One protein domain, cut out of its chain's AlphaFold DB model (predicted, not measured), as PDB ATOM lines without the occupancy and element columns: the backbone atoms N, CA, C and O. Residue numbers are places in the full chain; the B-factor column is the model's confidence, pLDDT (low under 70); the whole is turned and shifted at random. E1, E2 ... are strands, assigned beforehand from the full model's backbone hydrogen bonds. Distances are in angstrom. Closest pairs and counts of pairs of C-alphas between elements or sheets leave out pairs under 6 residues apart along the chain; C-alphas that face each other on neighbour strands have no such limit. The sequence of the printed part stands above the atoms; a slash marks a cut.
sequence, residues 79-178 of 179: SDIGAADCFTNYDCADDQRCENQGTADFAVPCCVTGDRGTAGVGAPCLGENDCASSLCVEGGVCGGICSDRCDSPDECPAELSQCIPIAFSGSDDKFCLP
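This is residues 79 to 178 of the 179 residues of an uncharacterized protein of Polyangiaceae bacterium (UniProt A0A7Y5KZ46). This is a domain of little regular structure, mostly loops, with three small two-stranded antiparallel hairpins: E1 and E2 towards one end of the longest axis, E3-E4 and E5-E6 towards the other. The 100 printed residues have six named strands, E1 to E6 in order, and no named helix; the class is all strand, with 27 residues in named elements. It is compact, with a radius of gyration of the C-alphas of 13.1 A and spans of 39 by 29 by 26 A.

E1, residues 96 to 100, begins at C-alpha (55.434, -47.320, 26.402); E2 is residues 109 to 113; each is 12.8 A long. E3 is residues 136 to 140, E4 143 to 146, E5 162 to 165; E6, 174 to 177, ends at (42.419, -51.802, 46.171).

Within hydrogen-bond range are N 97 and O 112 in hairpin E1-E2, 2.9 A; N 145 and O 137 in E3-E4, 2.8 A; N 177 and O 162 in E5-E6, 2.8 A. E1 and E2 are apart from the other strands. The closest C-alphas of E3 and E6, Val 137 and Leu 177, are 7.4 A apart.

The printed part has no cut. Links E2 to E3 and E4 to E5 are long. Residue 142 is under pLDDT 70.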
ATOM      1  N   SER A  79      42.792 -44.093  19.186       96.69
ATOM      2  CA  SER A  79      42.892 -44.183  17.728       96.69
ATOM      3  C   SER A  79      43.120 -42.834  17.024       96.69
ATOM      4  O   SER A  79      43.727 -42.830  15.952       96.69
ATOM      5  N   ASP A  80      42.734 -41.703  17.627       95.38
ATOM      6  CA  ASP A  80      42.943 -40.362  17.054       95.38
ATOM      7  C   ASP A  80      44.435 -39.999  16.963       95.38
ATOM      8  O   ASP A  80      44.842 -39.218  16.101       95.38
ATOM      9  N   ILE A  81      45.257 -40.609  17.823       94.81
ATOM     10  CA  ILE A  81      46.719 -40.464  17.843       94.81
ATOM     11  C   ILE A  81      47.457 -41.723  17.373       94.81
ATOM     12  O   ILE A  81      48.684 -41.782  17.437       94.81
ATOM     13  N   GLY A  82      46.733 -42.735  16.886       96.00
ATOM     14  CA  GLY A  82      47.318 -44.014  16.478       96.00
ATOM     15  C   GLY A  82      47.898 -44.835  17.636       96.00
ATOM     16  O   GLY A  82      48.793 -45.646  17.407       96.00
ATOM     17  N   ALA A  83      47.406 -44.622  18.859       97.12
ATOM     18  CA  ALA A  83      47.754 -45.396  20.046       97.12
ATOM     19  C   ALA A  83      46.717 -46.497  20.322       97.12
ATOM     20  O   ALA A  83      45.585 -46.446  19.833       97.12
ATOM     21  N   ALA A  84      47.106 -47.493  21.117       97.44
ATOM     22  CA  ALA A  84      46.191 -48.496  21.657       97.44
ATOM     23  C   ALA A  84      45.568 -48.002  22.971       97.44
ATOM     24  O   ALA A  84      46.232 -47.285  23.722       97.44
ATOM     25  N   ASP A  85      44.326 -48.404  23.243       96.19
ATOM     26  CA  ASP A  85      43.700 -48.218  24.555       96.19
ATOM     27  C   ASP A  85      44.414 -49.087  25.601       96.19
ATOM     28  O   ASP A  85      44.859 -50.198  25.299       96.19
ATOM     29  N   CYS A  86      44.505 -48.596  26.834       96.50
ATOM     30  CA  CYS A  86      45.122 -49.317  27.943       96.50
ATOM     31  C   CYS A  86      44.374 -49.085  29.249       96.50
ATOM     32  O   CYS A  86      43.651 -48.107  29.402       96.50
ATOM     33  N   PHE A  87      44.558 -49.984  30.209       95.31
ATOM     34  CA  PHE A  87      44.108 -49.783  31.581       95.31
ATOM     35  C   PHE A  87      45.299 -49.572  32.522       95.31
ATOM     36  O   PHE A  87      45.241 -48.763  33.445       95.31
ATOM     37  N   THR A  88      46.396 -50.281  32.265       96.19
ATOM     38  CA  THR A  88      47.652 -50.213  33.012       96.19
ATOM     39  C   THR A  88      48.856 -50.218  32.077       96.19
ATOM     40  O   THR A  88      48.761 -50.574  30.902       96.19
ATOM     41  N   ASN A  89      50.043 -49.952  32.622       97.56
ATOM     42  CA  ASN A  89      51.307 -50.163  31.908       97.56
ATOM     43  C   ASN A  89      51.502 -51.603  31.398       97.56
ATOM     44  O   ASN A  89      52.315 -51.830  30.504       97.56
ATOM     45  N   TYR A  90      50.778 -52.584  31.937       96.19
ATOM     46  CA  TYR A  90      50.862 -53.968  31.479       96.19
ATOM     47  C   TYR A  90      50.166 -54.230  30.142       96.19
ATOM     48  O   TYR A  90      50.416 -55.270  29.533       96.19
ATOM     49  N   ASP A  91      49.320 -53.305  29.693       96.31
ATOM     50  CA  ASP A  91      48.641 -53.383  28.397       96.31
ATOM     51  C   ASP A  91      49.490 -52.773  27.269       96.31
ATOM     52  O   ASP A  91      49.188 -52.939  26.087       96.31
ATOM     53  N   CYS A  92      50.582 -52.093  27.630       97.31
ATOM     54  CA  CYS A  92      51.469 -51.390  26.714       97.31
ATOM     55  C   CYS A  92      52.794 -52.130  26.505       97.31
ATOM     56  O   CYS A  92      53.246 -52.900  27.357       97.31
ATOM     57  N   ALA A  93      53.457 -51.850  25.378       97.94
ATOM     58  CA  ALA A  93      54.812 -52.336  25.125       97.94
ATOM     59  C   ALA A  93      55.811 -51.807  26.173       97.94
ATOM     60  O   ALA A  93      55.556 -50.802  26.841       97.94
ATOM     61  N   ASP A  94      56.960 -52.472  26.320       95.94
ATOM     62  CA  ASP A  94      57.953 -52.151  27.360       95.94
ATOM     63  C   ASP A  94      58.508 -50.714  27.267       95.94
ATOM     64  O   ASP A  94      58.900 -50.145  28.282       95.94
ATOM     65  N   ASP A  95      58.526 -50.120  26.070       97.00
ATOM     66  CA  ASP A  95      58.962 -48.741  25.794       97.00
ATOM     67  C   ASP A  95      57.812 -47.711  25.809       97.00
ATOM     68  O   ASP A  95      57.970 -46.561  25.383       97.00
ATOM     69  N   GLN A  96      56.642 -48.125  26.293       98.00
ATOM     70  CA  GLN A  96      55.434 -47.320  26.402       98.00
ATOM     71  C   GLN A  96      54.901 -47.308  27.837       98.00
ATOM     72  O   GLN A  96      55.153 -48.216  28.639       98.00
ATOM     73  N   ARG A  97      54.093 -46.291  28.130       97.56
ATOM     74  CA  ARG A  97      53.288 -46.183  29.345       97.56
ATOM     75  C   ARG A  97      51.825 -45.953  29.002       97.56
ATOM     76  O   ARG A  97      51.514 -45.391  27.954       97.56
ATOM     77  N   CYS A  98      50.951 -46.368  29.904       97.69
ATOM     78  CA  CYS A  98      49.551 -46.011  29.874       97.69
ATOM     79  C   CYS A  98      49.381 -44.629  30.507       97.69
ATOM     80  O   CYS A  98      49.784 -44.421  31.650       97.69
ATOM     81  N   GLU A  99      48.850 -43.681  29.743       95.81
ATOM     82  CA  GLU A  99      48.668 -42.295  30.170       95.81
ATOM     83  C   GLU A  99      47.322 -41.771  29.671       95.81
ATOM     84  O   GLU A  99      46.977 -41.957  28.500       95.81
ATOM     85  N   ASN A 100      46.575 -41.071  30.528       94.88
ATOM     86  CA  ASN A 100      45.365 -40.373  30.118       94.88
ATOM     87  C   ASN A 100      45.674 -39.244  29.114       94.88
ATOM     88  O   ASN A 100      46.268 -38.227  29.464       94.88
ATOM     89  N   GLN A 101      45.231 -39.414  27.867       95.00
ATOM     90  CA  GLN A 101      45.318 -38.413  26.794       95.00
ATOM     91  C   GLN A 101      44.043 -37.560  26.661       95.00
ATOM     92  O   GLN A 101      43.977 -36.651  25.830       95.00
ATOM     93  N   GLY A 102      43.018 -37.877  27.454       92.50
ATOM     94  CA  GLY A 102      41.751 -37.163  27.498       92.50
ATOM     95  C   GLY A 102      41.781 -35.974  28.458       92.50
ATOM     96  O   GLY A 102      42.788 -35.289  28.632       92.50
ATOM     97  N   THR A 103      40.644 -35.716  29.098       90.31
ATOM     98  CA  THR A 103      40.509 -34.695  30.148       90.31
ATOM     99  C   THR A 103      40.313 -35.342  31.514       90.31
ATOM    100  O   THR A 103      40.189 -36.562  31.631       90.31
ATOM    101  N   ALA A 104      40.245 -34.520  32.563       86.12
ATOM    102  CA  ALA A 104      39.862 -34.982  33.894       86.12
ATOM    103  C   ALA A 104      38.427 -35.550  33.931       86.12
ATOM    104  O   ALA A 104      38.171 -36.511  34.649       86.12
ATOM    105  N   ASP A 105      37.507 -34.986  33.138       88.44
ATOM    106  CA  ASP A 105      36.101 -35.417  33.090       88.44
ATOM    107  C   ASP A 105      35.868 -36.591  32.127       88.44
ATOM    108  O   ASP A 105      34.866 -37.302  32.222       88.44
ATOM    109  N   PHE A 106      36.784 -36.784  31.179       89.94
ATOM    110  CA  PHE A 106      36.705 -37.817  30.158       89.94
ATOM    111  C   PHE A 106      38.087 -38.425  29.937       89.94
ATOM    112  O   PHE A 106      38.861 -37.949  29.105       89.94
ATOM    113  N   ALA A 107      38.402 -39.447  30.731       92.25
ATOM    114  CA  ALA A 107      39.680 -40.131  30.649       92.25
ATOM    115  C   ALA A 107      39.749 -41.018  29.398       92.25
ATOM    116  O   ALA A 107      38.852 -41.825  29.144       92.25
ATOM    117  N   VAL A 108      40.841 -40.886  28.650       95.75
ATOM    118  CA  VAL A 108      41.163 -41.674  27.458       95.75
ATOM    119  C   VAL A 108      42.568 -42.253  27.654       95.75
ATOM    120  O   VAL A 108      43.553 -41.634  27.247       95.75
ATOM    121  N   PRO A 109      42.691 -43.380  28.375       95.31
ATOM    122  CA  PRO A 109      43.980 -43.974  28.709       95.31
ATOM    123  C   PRO A 109      44.597 -44.669  27.489       95.31
ATOM    124  O   PRO A 109      44.044 -45.639  26.964       95.31
ATOM    125  N   CYS A 110      45.755 -44.174  27.044       97.44
ATOM    126  CA  CYS A 110      46.428 -44.639  25.833       97.44
ATOM    127  C   CYS A 110      47.862 -45.086  26.084       97.44
ATOM    128  O   CYS A 110      48.590 -44.472  26.864       97.44
ATOM    129  N   CYS A 111      48.306 -46.097  25.336       98.25
ATOM    130  CA  CYS A 111      49.714 -46.471  25.279       98.25
ATOM    131  C   CYS A 111      50.512 -45.441  24.476       98.25
ATOM    132  O   CYS A 111      50.465 -45.421  23.243       98.25
ATOM    133  N   VAL A 112      51.279 -44.612  25.175       97.50
ATOM    134  CA  VAL A 112      52.155 -43.594  24.589       97.50
ATOM    135  C   VAL A 112      53.617 -43.921  24.873       97.50
ATOM    136  O   VAL A 112      53.953 -44.499  25.904       97.50
ATOM    137  N   THR A 113      54.513 -43.572  23.950       97.94
ATOM    138  CA  THR A 113      55.957 -43.744  24.163       97.94
ATOM    139  C   THR A 113      56.423 -42.869  25.321       97.94
ATOM    140  O   THR A 113      56.221 -41.654  25.303       97.94
ATOM    141  N   GLY A 114      57.095 -43.471  26.298       96.50
ATOM    142  CA  GLY A 114      57.601 -42.748  27.456       96.50
ATOM    143  C   GLY A 114      58.007 -43.672  28.593       96.50
ATOM    144  O   GLY A 114      57.582 -44.823  28.665       96.50
ATOM    145  N   ASP A 115      58.827 -43.136  29.494       96.88
ATOM    146  CA  ASP A 115      59.231 -43.853  30.698       96.88
ATOM    147  C   ASP A 115      58.031 -44.045  31.629       96.88
ATOM    148  O   ASP A 115      57.251 -43.113  31.868       96.88
ATOM    149  N   ARG A 116      57.911 -45.257  32.173       97.44
ATOM    150  CA  ARG A 116      56.923 -45.613  33.194       97.44
ATOM    151  C   ARG A 116      57.295 -45.010  34.546       97.44
ATOM    152  O   ARG A 116      58.460 -44.706  34.816       97.44
ATOM    153  N   GLY A 117      56.300 -44.922  35.423       96.56
ATOM    154  CA  GLY A 117      56.531 -44.677  36.837       96.56
ATOM    155  C   GLY A 117      57.429 -45.745  37.464       96.56
ATOM    156  O   GLY A 117      57.644 -46.827  36.915       96.56
ATOM    157  N   THR A 118      57.972 -45.435  38.636       97.31
ATOM    158  CA  THR A 118      58.891 -46.339  39.355       97.31
ATOM    159  C   THR A 118      58.416 -46.666  40.765       97.31
ATOM    160  O   THR A 118      58.985 -47.546  41.413       97.31
ATOM    161  N   ALA A 119      57.367 -45.993  41.245       96.88
ATOM    162  CA  ALA A 119      56.794 -46.260  42.549       96.88
ATOM    163  C   ALA A 119      56.040 -47.600  42.528       96.88
ATOM    164  O   ALA A 119      55.198 -47.845  41.663       96.88
ATOM    165  N   GLY A 120      56.384 -48.483  43.466       97.00
ATOM    166  CA  GLY A 120      55.736 -49.787  43.626       97.00
ATOM    167  C   GLY A 120      54.425 -49.705  44.408       97.00
ATOM    168  O   GLY A 120      54.083 -48.661  44.964       97.00
ATOM    169  N   VAL A 121      53.713 -50.830  44.490       96.50
ATOM    170  CA  VAL A 121      52.461 -50.948  45.251       96.50
ATOM    171  C   VAL A 121      52.603 -50.429  46.691       96.50
ATOM    172  O   VAL A 121      53.590 -50.702  47.373       96.50
ATOM    173  N   GLY A 122      51.624 -49.653  47.159       94.19
ATOM    174  CA  GLY A 122      51.621 -49.059  48.499       94.19
ATOM    175  C   GLY A 122      52.428 -47.762  48.641       94.19
ATOM    176  O   GLY A 122      52.299 -47.079  49.656       94.19
ATOM    177  N   ALA A 123      53.237 -47.382  47.648       95.50
ATOM    178  CA  ALA A 123      53.926 -46.093  47.656       95.50
ATOM    179  C   ALA A 123      52.942 -44.934  47.395       95.50
ATOM    180  O   ALA A 123      51.967 -45.119  46.670       95.50
ATOM    181  N   PRO A 124      53.168 -43.734  47.955       94.44
ATOM    182  CA  PRO A 124      52.339 -42.569  47.655       94.44
ATOM    183  C   PRO A 124      52.531 -42.106  46.203       94.44
ATOM    184  O   PRO A 124      53.638 -42.183  45.669       94.44
ATOM    185  N   CYS A 125      51.472 -41.566  45.601       94.75
ATOM    186  CA  CYS A 125      51.486 -40.986  44.256       94.75
ATOM    187  C   CYS A 125      50.622 -39.723  44.176       94.75
ATOM    188  O   CYS A 125      49.670 -39.542  44.941       94.75
ATOM    189  N   LEU A 126      50.968 -38.848  43.235       92.75
ATOM    190  CA  LEU A 126      50.201 -37.657  42.867       92.75
ATOM    191  C   LEU A 126      49.418 -37.882  41.571       92.75
ATOM    192  O   LEU A 126      48.412 -37.215  41.345       92.75
ATOM    193  N   GLY A 127      49.863 -38.822  40.738       92.50
ATOM    194  CA  GLY A 127      49.152 -39.252  39.544       92.50
ATOM    195  C   GLY A 127      49.584 -40.636  39.073       92.50
ATOM    196  O   GLY A 127      50.535 -41.230  39.579       92.50
ATOM    197  N   GLU A 128      48.875 -41.144  38.069       94.00
ATOM    198  CA  GLU A 128      49.132 -42.442  37.434       94.00
ATOM    199  C   GLU A 128      50.590 -42.614  36.977       94.00
ATOM    200  O   GLU A 128      51.188 -43.663  37.204       94.00
ATOM    201  N   ASN A 129      51.207 -41.556  36.447       95.12
ATOM    202  CA  ASN A 129      52.575 -41.592  35.924       95.12
ATOM    203  C   ASN A 129      53.663 -41.832  36.987       95.12
ATOM    204  O   ASN A 129      54.795 -42.152  36.626       95.12
ATOM    205  N   ASP A 130      53.352 -41.701  38.280       96.19
ATOM    206  CA  ASP A 130      54.311 -41.998  39.352       96.19
ATOM    207  C   ASP A 130      54.469 -43.513  39.569       96.19
ATOM    208  O   ASP A 130      55.549 -43.998  39.933       96.19
ATOM    209  N   CYS A 131      53.400 -44.271  39.315       97.62
ATOM    210  CA  CYS A 131      53.288 -45.688  39.633       97.62
ATOM    211  C   CYS A 131      53.822 -46.578  38.508       97.62
ATOM    212  O   CYS A 131      53.533 -46.367  37.330       97.62
ATOM    213  N   ALA A 132      54.546 -47.640  38.867       97.81
ATOM    214  CA  ALA A 132      55.055 -48.621  37.905       97.81
ATOM    215  C   ALA A 132      53.937 -49.296  37.091       97.81
ATOM    216  O   ALA A 132      54.124 -49.613  35.916       97.81
ATOM    217  N   SER A 133      52.757 -49.446  37.691       96.94
ATOM    218  CA  SER A 133      51.547 -50.010  37.090       96.94
ATOM    219  C   SER A 133      50.696 -49.010  36.299       96.94
ATOM    220  O   SER A 133      49.789 -49.456  35.609       96.94
ATOM    221  N   SER A 134      50.967 -47.703  36.414       96.69
ATOM    222  CA  SER A 134      50.079 -46.581  36.060       96.69
ATOM    223  C   SER A 134      48.767 -46.474  36.855       96.69
ATOM    224  O   SER A 134      47.859 -45.758  36.451       96.69
ATOM    225  N   LEU A 135      48.634 -47.145  38.004       95.56
ATOM    226  CA  LEU A 135      47.432 -47.040  38.840       95.56
ATOM    227  C   LEU A 135      47.716 -46.284  40.134       95.56
ATOM    228  O   LEU A 135      48.327 -46.827  41.053       95.56
ATOM    229  N   CYS A 136      47.204 -45.059  40.224       95.94
ATOM    230  CA  CYS A 136      47.219 -44.248  41.437       95.94
ATOM    231  C   CYS A 136      45.799 -44.175  42.011       95.94
ATOM    232  O   CYS A 136      44.946 -43.470  41.477       95.94
ATOM    233  N   VAL A 137      45.520 -44.942  43.069       94.69
ATOM    234  CA  VAL A 137      44.179 -45.019  43.669       94.69
ATOM    235  C   VAL A 137      44.036 -44.045  44.826       94.69
ATOM    236  O   VAL A 137      44.961 -43.869  45.618       94.69
ATOM    237  N   GLU A 138      42.870 -43.419  44.957       90.00
ATOM    238  CA  GLU A 138      42.588 -42.534  46.087       90.00
ATOM    239  C   GLU A 138      42.609 -43.313  47.412       90.00
ATOM    240  O   GLU A 138      42.062 -44.412  47.515       90.00
ATOM    241  N   GLY A 139      43.239 -42.744  48.443       77.94
ATOM    242  CA  GLY A 139      43.330 -43.393  49.758       77.94
ATOM    243  C   GLY A 139      44.539 -43.002  50.609       77.94
ATOM    244  O   GLY A 139      44.664 -43.478  51.737       77.94
ATOM    245  N   GLY A 140      45.431 -42.142  50.106       71.75
ATOM    246  CA  GLY A 140      46.625 -41.688  50.816       71.75
ATOM    247  C   GLY A 140      46.420 -40.383  51.586       71.75
ATOM    248  O   GLY A 140      45.581 -39.551  51.253       71.75
ATOM    249  N   VAL A 141      47.258 -40.156  52.602       70.81
ATOM    250  CA  VAL A 141      47.273 -38.903  53.388       70.81
ATOM    251  C   VAL A 141      47.660 -37.690  52.526       70.81
ATOM    252  O   VAL A 141      47.312 -36.561  52.864       70.81
ATOM    253  N   CYS A 142      48.358 -37.919  51.407       68.50
ATOM    254  CA  CYS A 142      48.877 -36.867  50.533       68.50
ATOM    255  C   CYS A 142      48.469 -36.997  49.055       68.50
ATOM    256  O   CYS A 142      49.176 -36.487  48.191       68.50
ATOM    257  N   GLY A 143      47.357 -37.679  48.766       85.69
ATOM    258  CA  GLY A 143      46.915 -37.966  47.401       85.69
ATOM    259  C   GLY A 143      46.522 -39.430  47.246       85.69
ATOM    260  O   GLY A 143      45.769 -39.969  48.063       85.69
ATOM    261  N   GLY A 144      47.045 -40.074  46.209       93.56
ATOM    262  CA  GLY A 144      46.807 -41.487  45.960       93.56
ATOM    263  C   GLY A 144      47.885 -42.402  46.539       93.56
ATOM    264  O   GLY A 144      48.906 -41.969  47.081       93.56
ATOM    265  N   ILE A 145      47.635 -43.698  46.414       95.75
ATOM    266  CA  ILE A 145      48.573 -44.784  46.684       95.75
ATOM    267  C   ILE A 145      48.686 -45.611  45.405       95.75
ATOM    268  O   ILE A 145      47.682 -45.888  44.752       95.75
ATOM    269  N   CYS A 146      49.897 -46.016  45.036       97.44
ATOM    270  CA  CYS A 146      50.104 -46.879  43.887       97.44
ATOM    271  C   CYS A 146      49.482 -48.256  44.129       97.44
ATOM    272  O   CYS A 146      49.795 -48.930  45.111       97.44
ATOM    273  N   SER A 147      48.618 -48.672  43.212       97.44
ATOM    274  CA  SER A 147      48.057 -50.019  43.136       97.44
ATOM    275  C   SER A 147      48.867 -50.866  42.158       97.44
ATOM    276  O   SER A 147      49.587 -50.332  41.321       97.44
ATOM    277  N   ASP A 148      48.769 -52.184  42.252       97.81
ATOM    278  CA  ASP A 148      49.376 -53.099  41.291       97.81
ATOM    279  C   ASP A 148      48.562 -54.397  41.203       97.81
ATOM    280  O   ASP A 148      47.624 -54.599  41.984       97.81
ATOM    281  N   ARG A 149      48.899 -55.253  40.237       97.31
ATOM    282  CA  ARG A 149      48.307 -56.579  40.074       97.31
ATOM    283  C   ARG A 149      48.564 -57.450  41.297       97.31
ATOM    284  O   ARG A 149      49.609 -57.361  41.936       97.31
ATOM    285  N   CYS A 150      47.617 -58.333  41.569       98.00
ATOM    286  CA  CYS A 150      47.712 -59.324  42.629       98.00
ATOM    287  C   CYS A 150      47.001 -60.612  42.213       98.00
ATOM    288  O   CYS A 150      46.002 -60.590  41.491       98.00
ATOM    289  N   ASP A 151      47.466 -61.747  42.719       97.62
ATOM    290  CA  ASP A 151      46.759 -63.021  42.594       97.62
ATOM    291  C   ASP A 151      45.879 -63.289  43.823       97.62
ATOM    292  O   ASP A 151      44.791 -63.890  43.721       97.62
ATOM    293  N   SER A 152      46.328 -62.792  44.981       97.00
ATOM    294  CA  SER A 152      45.713 -62.979  46.291       97.00
ATOM    295  C   SER A 152      45.771 -61.719  47.176       97.00
ATOM    296  O   SER A 152      46.641 -60.871  46.992       97.00
ATOM    297  N   PRO A 153      44.875 -61.580  48.176       96.62
ATOM    298  CA  PRO A 153      44.899 -60.444  49.106       96.62
ATOM    299  C   PRO A 153      46.184 -60.318  49.934       96.62
ATOM    300  O   PRO A 153      46.502 -59.225  50.391       96.62
ATOM    301  N   ASP A 154      46.921 -61.416  50.132       97.31
ATOM    302  CA  ASP A 154      48.146 -61.433  50.941       97.31
ATOM    303  C   ASP A 154      49.334 -60.734  50.247       97.31
ATOM    304  O   ASP A 154      50.326 -60.409  50.897       97.31
ATOM    305  N   GLU A 155      49.241 -60.489  48.937       96.94
ATOM    306  CA  GLU A 155      50.232 -59.725  48.166       96.94
ATOM    307  C   GLU A 155      50.043 -58.213  48.293       96.94
ATOM    308  O   GLU A 155      50.932 -57.439  47.933       96.94
ATOM    309  N   CYS A 156      48.892 -57.783  48.809       97.56
ATOM    310  CA  CYS A 156      48.553 -56.380  48.887       97.56
ATOM    311  C   CYS A 156      48.964 -55.757  50.227       97.56
ATOM    312  O   CYS A 156      48.836 -56.386  51.283       97.56
ATOM    313  N   PRO A 157      49.424 -54.493  50.223       95.31
ATOM    314  CA  PRO A 157      49.718 -53.778  51.456       95.31
ATOM    315  C   PRO A 157      48.442 -53.559  52.279       95.31
ATOM    316  O   PRO A 157      47.323 -53.630  51.765       95.31
ATOM    317  N   ALA A 158      48.604 -53.270  53.571       94.31
ATOM    318  CA  ALA A 158      47.483 -53.140  54.503       94.31
ATOM    319  C   ALA A 158      46.477 -52.057  54.070       94.31
ATOM    320  O   ALA A 158      45.270 -52.210  54.259       94.31
ATOM    321  N   GLU A 159      46.974 -50.989  53.450       92.56
ATOM    322  CA  GLU A 159      46.207 -49.873  52.905       92.56
ATOM    323  C   GLU A 159      45.380 -50.273  51.670       92.56
ATOM    324  O   GLU A 159      44.329 -49.684  51.423       92.56
ATOM    325  N   LEU A 160      45.807 -51.307  50.935       95.31
ATOM    326  CA  LEU A 160      45.172 -51.822  49.719       95.31
ATOM    327  C   LEU A 160      44.745 -53.290  49.873       95.31
ATOM    328  O   LEU A 160      44.922 -54.097  48.970       95.31
ATOM    329  N   SER A 161      44.198 -53.652  51.033       96.12
ATOM    330  CA  SER A 161      43.970 -55.050  51.445       96.12
ATOM    331  C   SER A 161      43.044 -55.908  50.560       96.12
ATOM    332  O   SER A 161      42.873 -57.097  50.839       96.12
ATOM    333  N   GLN A 162      42.391 -55.345  49.539       96.62
ATOM    334  CA  GLN A 162      41.541 -56.105  48.626       96.62
ATOM    335  C   GLN A 162      42.304 -56.492  47.363       96.62
ATOM    336  O   GLN A 162      42.909 -55.640  46.738       96.62
ATOM    337  N   CYS A 163      42.181 -57.749  46.934       97.75
ATOM    338  CA  CYS A 163      42.650 -58.200  45.627       97.75
ATOM    339  C   CYS A 163      41.454 -58.626  44.771       97.75
ATOM    340  O   CYS A 163      40.978 -59.763  44.872       97.75
ATOM    341  N   ILE A 164      40.916 -57.695  43.984       96.56
ATOM    342  CA  ILE A 164      39.673 -57.898  43.227       96.56
ATOM    343  C   ILE A 164      39.820 -57.451  41.768       96.56
ATOM    344  O   ILE A 164      40.621 -56.560  41.483       96.56
ATOM    345  N   PRO A 165      39.070 -58.062  40.834       94.56
ATOM    346  CA  PRO A 165      39.057 -57.617  39.449       94.56
ATOM    347  C   PRO A 165      38.347 -56.269  39.330       94.56
ATOM    348  O   PRO A 165      37.312 -56.038  39.963       94.56
ATOM    349  N   ILE A 166      38.886 -55.396  38.483       90.06
ATOM    350  CA  ILE A 166      38.254 -54.120  38.150       90.06
ATOM    351  C   ILE A 166      37.367 -54.352  36.935       90.06
ATOM    352  O   ILE A 166      37.825 -54.769  35.874       90.06
ATOM    353  N   ALA A 167      36.067 -54.108  37.094       87.00
ATOM    354  CA  ALA A 167      35.152 -54.200  35.967       87.00
ATOM    355  C   ALA A 167      35.605 -53.241  34.854       87.00
ATOM    356  O   ALA A 167      36.010 -52.117  35.134       87.00
ATOM    357  N   PHE A 168      35.483 -53.679  33.599       79.94
ATOM    358  CA  PHE A 168      35.824 -52.889  32.407       79.94
ATOM    359  C   PHE A 168      37.322 -52.615  32.178       79.94
ATOM    360  O   PHE A 168      37.636 -51.891  31.242       79.94
ATOM    361  N   SER A 169      38.239 -53.246  32.924       81.00
ATOM    362  CA  SER A 169      39.679 -53.226  32.594       81.00
ATOM    363  C   SER A 169      40.003 -53.921  31.264       81.00
ATOM    364  O   SER A 169      41.073 -53.726  30.701       81.00
ATOM    365  N   GLY A 170      39.092 -54.766  30.766       80.50
ATOM    366  CA  GLY A 170      39.326 -55.603  29.590       80.50
ATOM    367  C   GLY A 170      40.118 -56.883  29.883       80.50
ATOM    368  O   GLY A 170      40.349 -57.661  28.957       80.50
ATOM    369  N   SER A 171      40.475 -57.142  31.146       86.19
ATOM    370  CA  SER A 171      41.182 -58.348  31.591       86.19
ATOM    371  C   SER A 171      40.562 -58.961  32.856       86.19
ATOM    372  O   SER A 171      39.793 -58.316  33.569       86.19
ATOM    373  N   ASP A 172      40.907 -60.221  33.143       90.50
ATOM    374  CA  ASP A 172      40.556 -60.904  34.400       90.50
ATOM    375  C   ASP A 172      41.568 -60.609  35.529       90.50
ATOM    376  O   ASP A 172      41.535 -61.247  36.588       90.50
ATOM    377  N   ASP A 173      42.487 -59.662  35.306       94.06
ATOM    378  CA  ASP A 173      43.502 -59.291  36.285       94.06
ATOM    379  C   ASP A 173      42.848 -58.655  37.514       94.06
ATOM    380  O   ASP A 173      41.884 -57.885  37.424       94.06
ATOM    381  N   LYS A 174      43.398 -58.966  38.686       97.06
ATOM    382  CA  LYS A 174      42.987 -58.360  39.951       97.06
ATOM    383  C   LYS A 174      44.025 -57.348  40.386       97.06
ATOM    384  O   LYS A 174      45.206 -57.511  40.088       97.06
ATOM    385  N   PHE A 175      43.576 -56.345  41.124       97.00
ATOM    386  CA  PHE A 175      44.420 -55.258  41.595       97.00
ATOM    387  C   PHE A 175      44.235 -55.031  43.089       97.00
ATOM    388  O   PHE A 175      43.157 -55.283  43.638       97.00
ATOM    389  N   CYS A 176      45.296 -54.545  43.728       97.75
ATOM    390  CA  CYS A 176      45.279 -54.154  45.129       97.75
ATOM    391  C   CYS A 176      44.475 -52.864  45.314       97.75
ATOM    392  O   CYS A 176      44.903 -51.798  44.874       97.75
ATOM    393  N   LEU A 177      43.325 -52.935  45.979       95.94
ATOM    394  CA  LEU A 177      42.419 -51.802  46.171       95.94
ATOM    395  C   LEU A 177      42.141 -51.525  47.656       95.94
ATOM    396  O   LEU A 177      42.208 -52.443  48.483       95.94
ATOM    397  N   PRO A 178      41.801 -50.269  48.009       93.12
ATOM    398  CA  PRO A 178      41.340 -49.935  49.351       93.12
ATOM    399  C   PRO A 178      40.098 -50.743  49.740       93.12
ATOM    400  O   PRO A 178      39.343 -51.214  48.886       93.12
TER     401      PRO A 178